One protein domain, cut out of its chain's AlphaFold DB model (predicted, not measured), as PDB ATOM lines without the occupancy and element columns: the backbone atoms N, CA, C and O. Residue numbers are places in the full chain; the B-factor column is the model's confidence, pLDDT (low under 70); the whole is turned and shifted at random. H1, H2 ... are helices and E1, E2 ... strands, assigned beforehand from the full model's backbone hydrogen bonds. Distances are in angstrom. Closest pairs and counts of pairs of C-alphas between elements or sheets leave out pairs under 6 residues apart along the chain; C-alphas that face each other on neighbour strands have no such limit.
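AT A GLANCE: This is residues 539 to 594 of the 630 residues of an uncharacterized protein of Aedes aegypti (UniProt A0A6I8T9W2). A small three-stranded sheet is covered on one face by two helices, H1 and H2, which run the same way along the strands, while the other face is bare. H1 lies over the E1 side of the sheet and H2 over E2 at the opposite edge. The printed part has 56 residues, with two named helices and three named strands in the order H1, E1, H2, E2, E3, a mixed class of helices and strands. The sheet has the order E1, E3, E2 and is antiparallel throughout. The whole is compact, with a radius of gyration of the C-alphas of 10.3 A and spans of 27 by 19 by 18 A.

IN THESE COORDINATES: H1, residues 539 to 547, begins at C-alpha 539 (222.353, 164.973, 184.279) and is 12.1 A long. E1, residues 554 to 557, is 10.0 A long. H2, residues 562 to 574, measures 18.7 A and begins at C-alpha 562 (216.179, 175.926, 182.086). E2, residues 577 to 582, spans 15.8 A. E3, residues 585 to 590, spans 16.5 A and ends at C-alpha 590 (227.258, 167.269, 199.093).

HOW THE PARTS SIT: E3 is the inner strand. It is antiparallel to E1 at 156 degrees, with N 555 and O 588 within hydrogen-bond range at 2.8 A. E2 and E3 form a hairpin, antiparallel at 155 degrees, with N 580 and O 587 2.9 A apart. E1, H2 and E2 make a split strand-helix-strand unit, two strands running the same way with E3 between them, and its crossover is right-handed. The two helices on the same face make two layers, one of helices and one of strands. H1 is on the sheet at a height of 9.1 A, over E1 and only just over E3, with 3 C-alphas falling on E3; its closest C-alphas to E1 are those of Phe 546 and Leu 555, 6.7 A apart. H2 is over E2 at a height of 9.8 A, at 2 degrees to it on the local plane; the closest C-alphas are those of Ser 572 and Met 579, 6.5 A apart. H1 and H2 are close but not clearly touching, at a shallow tilt of 23 degrees; their closest C-alphas, of Ala 539 and Leu 568, are 7.9 A apart. Every O i to N i+4 pair is within hydrogen-bond range in H1, and 8 of 9 are in H2.

THE WHOLE: The two C-alphas farthest apart, those of Gln 551 and Thr 563, are 29.3 A apart. The printed part has no cut. The link from H1 to E1 is short, and the other three are tight. The mean pLDDT of the printed part is 91.8, and no printed residue is under 70.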
ATOM      1  N   ALA A 539     222.432 164.343 182.961       84.44
ATOM      2  CA  ALA A 539     222.353 164.973 184.279       84.44
ATOM      3  C   ALA A 539     221.958 163.986 185.396       84.44
ATOM      4  O   ALA A 539     222.601 163.966 186.444       84.44
ATOM      5  N   ASN A 540     220.951 163.126 185.180       88.62
ATOM      6  CA  ASN A 540     220.506 162.183 186.215       88.62
ATOM      7  C   ASN A 540     221.459 160.997 186.424       88.62
ATOM      8  O   ASN A 540     221.575 160.533 187.556       88.62
ATOM      9  N   GLU A 541     222.157 160.496 185.397       89.75
ATOM     10  CA  GLU A 541     223.164 159.444 185.600       89.75
ATOM     11  C   GLU A 541     224.428 160.018 186.244       89.75
ATOM     12  O   GLU A 541     224.980 159.388 187.143       89.75
ATOM     13  N   LEU A 542     224.851 161.230 185.866       91.25
ATOM     14  CA  LEU A 542     225.943 161.933 186.545       91.25
ATOM     15  C   LEU A 542     225.602 162.196 188.017       91.25
ATOM     16  O   LEU A 542     226.418 161.889 188.884       91.25
ATOM     17  N   LEU A 543     224.379 162.645 188.321       91.75
ATOM     18  CA  LEU A 543     223.867 162.778 189.689       91.75
ATOM     19  C   LEU A 543     223.838 161.431 190.434       91.75
ATOM     20  O   LEU A 543     224.277 161.355 191.580       91.75
ATOM     21  N   ALA A 544     223.372 160.351 189.800       90.88
ATOM     22  CA  ALA A 544     223.327 159.027 190.421       90.88
ATOM     23  C   ALA A 544     224.733 158.459 190.693       90.88
ATOM     24  O   ALA A 544     224.985 157.951 191.786       90.88
ATOM     25  N   ARG A 545     225.669 158.588 189.741       91.44
ATOM     26  CA  ARG A 545     227.083 158.201 189.901       91.44
ATOM     27  C   ARG A 545     227.777 159.042 190.979       91.44
ATOM     28  O   ARG A 545     228.533 158.497 191.776       91.44
ATOM     29  N   PHE A 546     227.483 160.340 191.043       94.12
ATOM     30  CA  PHE A 546     227.964 161.254 192.082       94.12
ATOM     31  C   PHE A 546     227.469 160.850 193.476       94.12
ATOM     32  O   PHE A 546     228.276 160.730 194.398       94.12
ATOM     33  N   LEU A 547     226.173 160.562 193.634       93.56
ATOM     34  CA  LEU A 547     225.607 160.059 194.893       93.56
ATOM     35  C   LEU A 547     226.206 158.701 195.300       93.56
ATOM     36  O   LEU A 547     226.432 158.483 196.486       93.56
ATOM     37  N   GLN A 548     226.541 157.842 194.331       91.62
ATOM     38  CA  GLN A 548     227.230 156.561 194.550       91.62
ATOM     39  C   GLN A 548     228.732 156.674 194.856       91.62
ATOM     40  O   GLN A 548     229.346 155.666 195.215       91.62
ATOM     41  N   ASN A 549     229.350 157.845 194.682       91.75
ATOM     42  CA  ASN A 549     230.789 158.045 194.845       91.75
ATOM     43  C   ASN A 549     231.103 158.906 196.075       91.75
ATOM     44  O   ASN A 549     231.161 160.133 195.988       91.75
ATOM     45  N   ASP A 550     231.336 158.269 197.221       89.69
ATOM     46  CA  ASP A 550     231.563 158.945 198.509       89.69
ATOM     47  C   ASP A 550     232.800 159.862 198.520       89.69
ATOM     48  O   ASP A 550     232.837 160.845 199.257       89.69
ATOM     49  N   GLN A 551     233.783 159.596 197.652       92.19
ATOM     50  CA  GLN A 551     234.974 160.440 197.491       92.19
ATOM     51  C   GLN A 551     234.662 161.759 196.770       92.19
ATOM     52  O   GLN A 551     235.315 162.774 197.008       92.19
ATOM     53  N   GLN A 552     233.652 161.776 195.897       94.19
ATOM     54  CA  GLN A 552     233.287 162.969 195.141       94.19
ATOM     55  C   GLN A 552     232.312 163.829 195.949       94.19
ATOM     56  O   GLN A 552     231.156 163.456 196.158       94.19
ATOM     57  N   GLN A 553     232.784 164.999 196.382       94.69
ATOM     58  CA  GLN A 553     232.005 165.971 197.162       94.69
ATOM     59  C   GLN A 553     231.324 167.042 196.299       94.69
ATOM     60  O   GLN A 553     230.339 167.633 196.736       94.69
ATOM     61  N   VAL A 554     231.800 167.262 195.067       95.94
ATOM     62  CA  VAL A 554     231.255 168.247 194.117       95.94
ATOM     63  C   VAL A 554     231.050 167.620 192.732       95.94
ATOM     64  O   VAL A 554     231.894 166.861 192.248       95.94
ATOM     65  N   LEU A 555     229.936 167.958 192.087       95.19
ATOM     66  CA  LEU A 555     229.597 167.640 190.703       95.19
ATOM     67  C   LEU A 555     229.304 168.946 189.954       95.19
ATOM     68  O   LEU A 555     228.384 169.677 190.312       95.19
ATOM     69  N   THR A 556     230.069 169.222 188.902       94.94
ATOM     70  CA  THR A 556     229.821 170.321 187.960       94.94
ATOM     71  C   THR A 556     229.095 169.793 186.729       94.94
ATOM     72  O   THR A 556     229.526 168.799 186.141       94.94
ATOM     73  N   LEU A 557     228.017 170.460 186.328       92.75
ATOM     74  CA  LEU A 557     227.231 170.142 185.140       92.75
ATOM     75  C   LEU A 557     227.140 171.382 184.244       92.75
ATOM     76  O   LEU A 557     226.786 172.466 184.709       92.75
ATOM     77  N   PHE A 558     227.471 171.210 182.969       90.62
ATOM     78  CA  PHE A 558     227.463 172.257 181.948       90.62
ATOM     79  C   PHE A 558     226.190 172.168 181.095       90.62
ATOM     80  O   PHE A 558     225.539 171.122 181.073       90.62
ATOM     81  N   ASP A 559     225.842 173.269 180.429       83.50
ATOM     82  CA  ASP A 559     224.823 173.351 179.368       83.50
ATOM     83  C   ASP A 559     223.432 172.791 179.735       83.50
ATOM     84  O   ASP A 559     222.707 172.237 178.909       83.50
ATOM     85  N   ILE A 560     223.036 172.947 181.004       83.62
ATOM     86  CA  ILE A 560     221.727 172.509 181.501       83.62
ATOM     87  C   ILE A 560     220.631 173.467 181.026       83.62
ATOM     88  O   ILE A 560     220.620 174.649 181.376       83.62
ATOM     89  N   ASN A 561     219.641 172.923 180.318       84.56
ATOM     90  CA  ASN A 561     218.440 173.653 179.919       84.56
ATOM     91  C   ASN A 561     217.660 174.176 181.137       84.56
ATOM     92  O   ASN A 561     217.553 173.501 182.163       84.56
ATOM     93  N   THR A 562     217.004 175.332 181.011       84.19
ATOM     94  CA  THR A 562     216.179 175.926 182.086       84.19
ATOM     95  C   THR A 562     215.107 174.964 182.621       84.19
ATOM     96  O   THR A 562     214.913 174.853 183.830       84.19
ATOM     97  N   THR A 563     214.484 174.176 181.740       84.31
ATOM     98  CA  THR A 563     213.480 173.147 182.084       84.31
ATOM     99  C   THR A 563     214.067 171.882 182.726       84.31
ATOM    100  O   THR A 563     213.326 171.007 183.185       84.31
ATOM    101  N   GLU A 564     215.390 171.734 182.745       86.19
ATOM    102  CA  GLU A 564     216.114 170.687 183.471       86.19
ATOM    103  C   GLU A 564     216.701 171.221 184.780       86.19
ATOM    104  O   GLU A 564     216.703 170.492 185.769       86.19
ATOM    105  N   HIS A 565     217.079 172.502 184.835       88.81
ATOM    106  CA  HIS A 565     217.508 173.193 186.054       88.81
ATOM    107  C   HIS A 565     216.454 173.107 187.175       88.81
ATOM    108  O   HIS A 565     216.797 172.794 188.313       88.81
ATOM    109  N   GLU A 566     215.164 173.287 186.869       90.19
ATOM    110  CA  GLU A 566     214.082 173.115 187.859       90.19
ATOM    111  C   GLU A 566     213.982 171.676 188.395       90.19
ATOM    112  O   GLU A 566     213.832 171.459 189.601       90.19
ATOM    113  N   LYS A 567     214.117 170.678 187.511       90.88
ATOM    114  CA  LYS A 567     214.104 169.254 187.885       90.88
ATOM    115  C   LYS A 567     215.314 168.926 188.759       90.88
ATOM    116  O   LYS A 567     215.173 168.270 189.789       90.88
ATOM    117  N   LEU A 568     216.487 169.432 188.379       92.00
ATOM    118  CA  LEU A 568     217.743 169.271 189.100       92.00
ATOM    119  C   LEU A 568     217.698 169.938 190.483       92.00
ATOM    120  O   LEU A 568     218.187 169.352 191.443       92.00
ATOM    121  N   PHE A 569     217.040 171.093 190.618       93.25
ATOM    122  CA  PHE A 569     216.784 171.764 191.899       93.25
ATOM    123  C   PHE A 569     215.809 170.983 192.796       93.25
ATOM    124  O   PHE A 569     216.003 170.889 194.011       93.25
ATOM    125  N   GLY A 570     214.778 170.367 192.209       94.19
ATOM    126  CA  GLY A 570     213.903 169.428 192.918       94.19
ATOM    127  C   GLY A 570     214.676 168.216 193.449       94.19
ATOM    128  O   GLY A 570     214.535 167.844 194.615       94.19
ATOM    129  N   LEU A 571     215.555 167.644 192.621       92.94
ATOM    130  CA  LEU A 571     216.424 166.528 193.003       92.94
ATOM    131  C   LEU A 571     217.498 166.944 194.020       92.94
ATOM    132  O   LEU A 571     217.778 166.179 194.941       92.94
ATOM    133  N   SER A 572     218.065 168.151 193.923       94.19
ATOM    134  CA  SER A 572     219.058 168.637 194.887       94.19
ATOM    135  C   SER A 572     218.442 168.771 196.280       94.19
ATOM    136  O   SER A 572     219.040 168.323 197.255       94.19
ATOM    137  N   LYS A 573     217.205 169.278 196.375       95.12
ATOM    138  CA  LYS A 573     216.427 169.281 197.625       95.12
ATOM    139  C   LYS A 573     216.144 167.864 198.129       95.12
ATOM    140  O   LYS A 573     216.402 167.586 199.296       95.12
ATOM    141  N   LEU A 574     215.673 166.964 197.260       94.62
ATOM    142  CA  LEU A 574     215.347 165.576 197.623       94.62
ATOM    143  C   LEU A 574     216.550 164.812 198.201       94.62
ATOM    144  O   LEU A 574     216.398 164.063 199.162       94.62
ATOM    145  N   TYR A 575     217.743 165.018 197.639       94.12
ATOM    146  CA  TYR A 575     218.975 164.355 198.078       94.12
ATOM    147  C   TYR A 575     219.783 165.147 199.120       94.12
ATOM    148  O   TYR A 575     220.869 164.702 199.489       94.12
ATOM    149  N   SER A 576     219.282 166.289 199.614       95.81
ATOM    150  CA  SER A 576     220.004 167.198 200.525       95.81
ATOM    151  C   SER A 576     221.390 167.611 199.997       95.81
ATOM    152  O   SER A 576     222.413 167.500 200.681       95.81
ATOM    153  N   LEU A 577     221.415 168.073 198.746       95.81
ATOM    154  CA  LEU A 577     222.556 168.676 198.055       95.81
ATOM    155  C   LEU A 577     222.395 170.200 198.006       95.81
ATOM    156  O   LEU A 577     221.314 170.713 197.700       95.81
ATOM    157  N   THR A 578     223.485 170.936 198.210       95.81
ATOM    158  CA  THR A 578     223.525 172.368 197.876       95.81
ATOM    159  C   THR A 578     223.738 172.545 196.377       95.81
ATOM    160  O   THR A 578     224.630 171.916 195.812       95.81
ATOM    161  N   MET A 579     222.951 173.417 195.747       95.44
ATOM    162  CA  MET A 579     223.061 173.752 194.327       95.44
ATOM    163  C   MET A 579     223.463 175.223 194.176       95.44
ATOM    164  O   MET A 579     222.857 176.091 194.802       95.44
ATOM    165  N   GLN A 580     224.478 175.503 193.359       94.75
ATOM    166  CA  GLN A 580     224.937 176.854 193.028       94.75
ATOM    167  C   GLN A 580     225.048 176.990 191.507       94.75
ATOM    168  O   GLN A 580     225.693 176.168 190.866       94.75
ATOM    169  N   LEU A 581     224.462 178.038 190.930       93.50
ATOM    170  CA  LEU A 581     224.691 178.412 189.534       93.50
ATOM    171  C   LEU A 581     225.895 179.364 189.481       93.50
ATOM    172  O   LEU A 581     225.891 180.388 190.167       93.50
ATOM    173  N   LYS A 582     226.930 179.035 188.699       91.50
ATOM    174  CA  LYS A 582     228.103 179.900 188.477       91.50
ATOM    175  C   LYS A 582     228.524 179.840 187.017       91.50
ATOM    176  O   LYS A 582     228.737 178.757 186.487       91.50
ATOM    177  N   ASN A 583     228.680 181.001 186.384       87.88
ATOM    178  CA  ASN A 583     229.230 181.144 185.030       87.88
ATOM    179  C   ASN A 583     228.562 180.213 183.988       87.88
ATOM    180  O   ASN A 583     229.240 179.637 183.146       87.88
ATOM    181  N   GLY A 584     227.242 180.013 184.085       85.62
ATOM    182  CA  GLY A 584     226.471 179.123 183.203       85.62
ATOM    183  C   GLY A 584     226.470 177.633 183.578       85.62
ATOM    184  O   GLY A 584     225.607 176.904 183.101       85.62
ATOM    185  N   CYS A 585     227.354 177.170 184.469       90.69
ATOM    186  CA  CYS A 585     227.349 175.788 184.963       90.69
ATOM    187  C   CYS A 585     226.620 175.656 186.312       90.69
ATOM    188  O   CYS A 585     226.632 176.570 187.147       90.69
ATOM    189  N   VAL A 586     225.993 174.502 186.545       93.62
ATOM    190  CA  VAL A 586     225.387 174.160 187.838       93.62
ATOM    191  C   VAL A 586     226.356 173.303 188.636       93.62
ATOM    192  O   VAL A 586     226.808 172.250 188.186       93.62
ATOM    193  N   ILE A 587     226.648 173.746 189.851       95.38
ATOM    194  CA  ILE A 587     227.534 173.081 190.796       95.38
ATOM    195  C   ILE A 587     226.681 172.490 191.918       95.38
ATOM    196  O   ILE A 587     226.044 173.217 192.683       95.38
ATOM    197  N   LEU A 588     226.666 171.163 192.006       95.50
ATOM    198  CA  LEU A 588     226.030 170.399 193.072       95.50
ATOM    199  C   LEU A 588     227.099 169.937 194.060       95.50
ATOM    200  O   LEU A 588     227.998 169.186 193.691       95.50
ATOM    201  N   SER A 589     226.978 170.336 195.321       96.44
ATOM    202  CA  SER A 589     227.880 169.908 196.396       96.44
ATOM    203  C   SER A 589     227.128 169.100 197.448       96.44
ATOM    204  O   SER A 589     225.977 169.411 197.780       96.44
ATOM    205  N   LYS A 590     227.782 168.064 197.979       96.38
ATOM    206  CA  LYS A 590     227.258 167.269 199.093       96.38
ATOM    207  C   LYS A 590     227.275 168.073 200.392       96.38
ATOM    208  O   LYS A 590     228.083 168.979 200.581       96.38
ATOM    209  N   THR A 591     226.369 167.713 201.289       94.62
ATOM    210  CA  THR A 591     226.268 168.222 202.658       94.62
ATOM    211  C   THR A 591     226.448 167.065 203.641       94.62
ATOM    212  O   THR A 591     226.389 165.896 203.251       94.62
ATOM    213  N   SER A 592     226.578 167.368 204.935       93.06
ATOM    214  CA  SER A 592     226.517 166.365 206.013       93.06
ATOM    215  C   SER A 592     225.249 165.503 205.978       93.06
ATOM    216  O   SER A 592     225.247 164.394 206.501       93.06
ATOM    217  N   ASN A 593     224.177 166.016 205.366       91.69
ATOM    218  CA  ASN A 593     222.848 165.417 205.358       91.69
ATOM    219  C   ASN A 593     222.517 164.765 204.004       91.69
ATOM    220  O   ASN A 593     221.395 164.293 203.817       91.69
ATOM    221  N   THR A 594     223.449 164.756 203.041       90.50
ATOM    222  CA  THR A 594     223.223 164.135 201.730       90.50
ATOM    223  C   THR A 594     222.910 162.652 201.881       90.50
ATOM    224  O   THR A 594     223.641 161.924 202.553       90.50
TER     225      THR A 594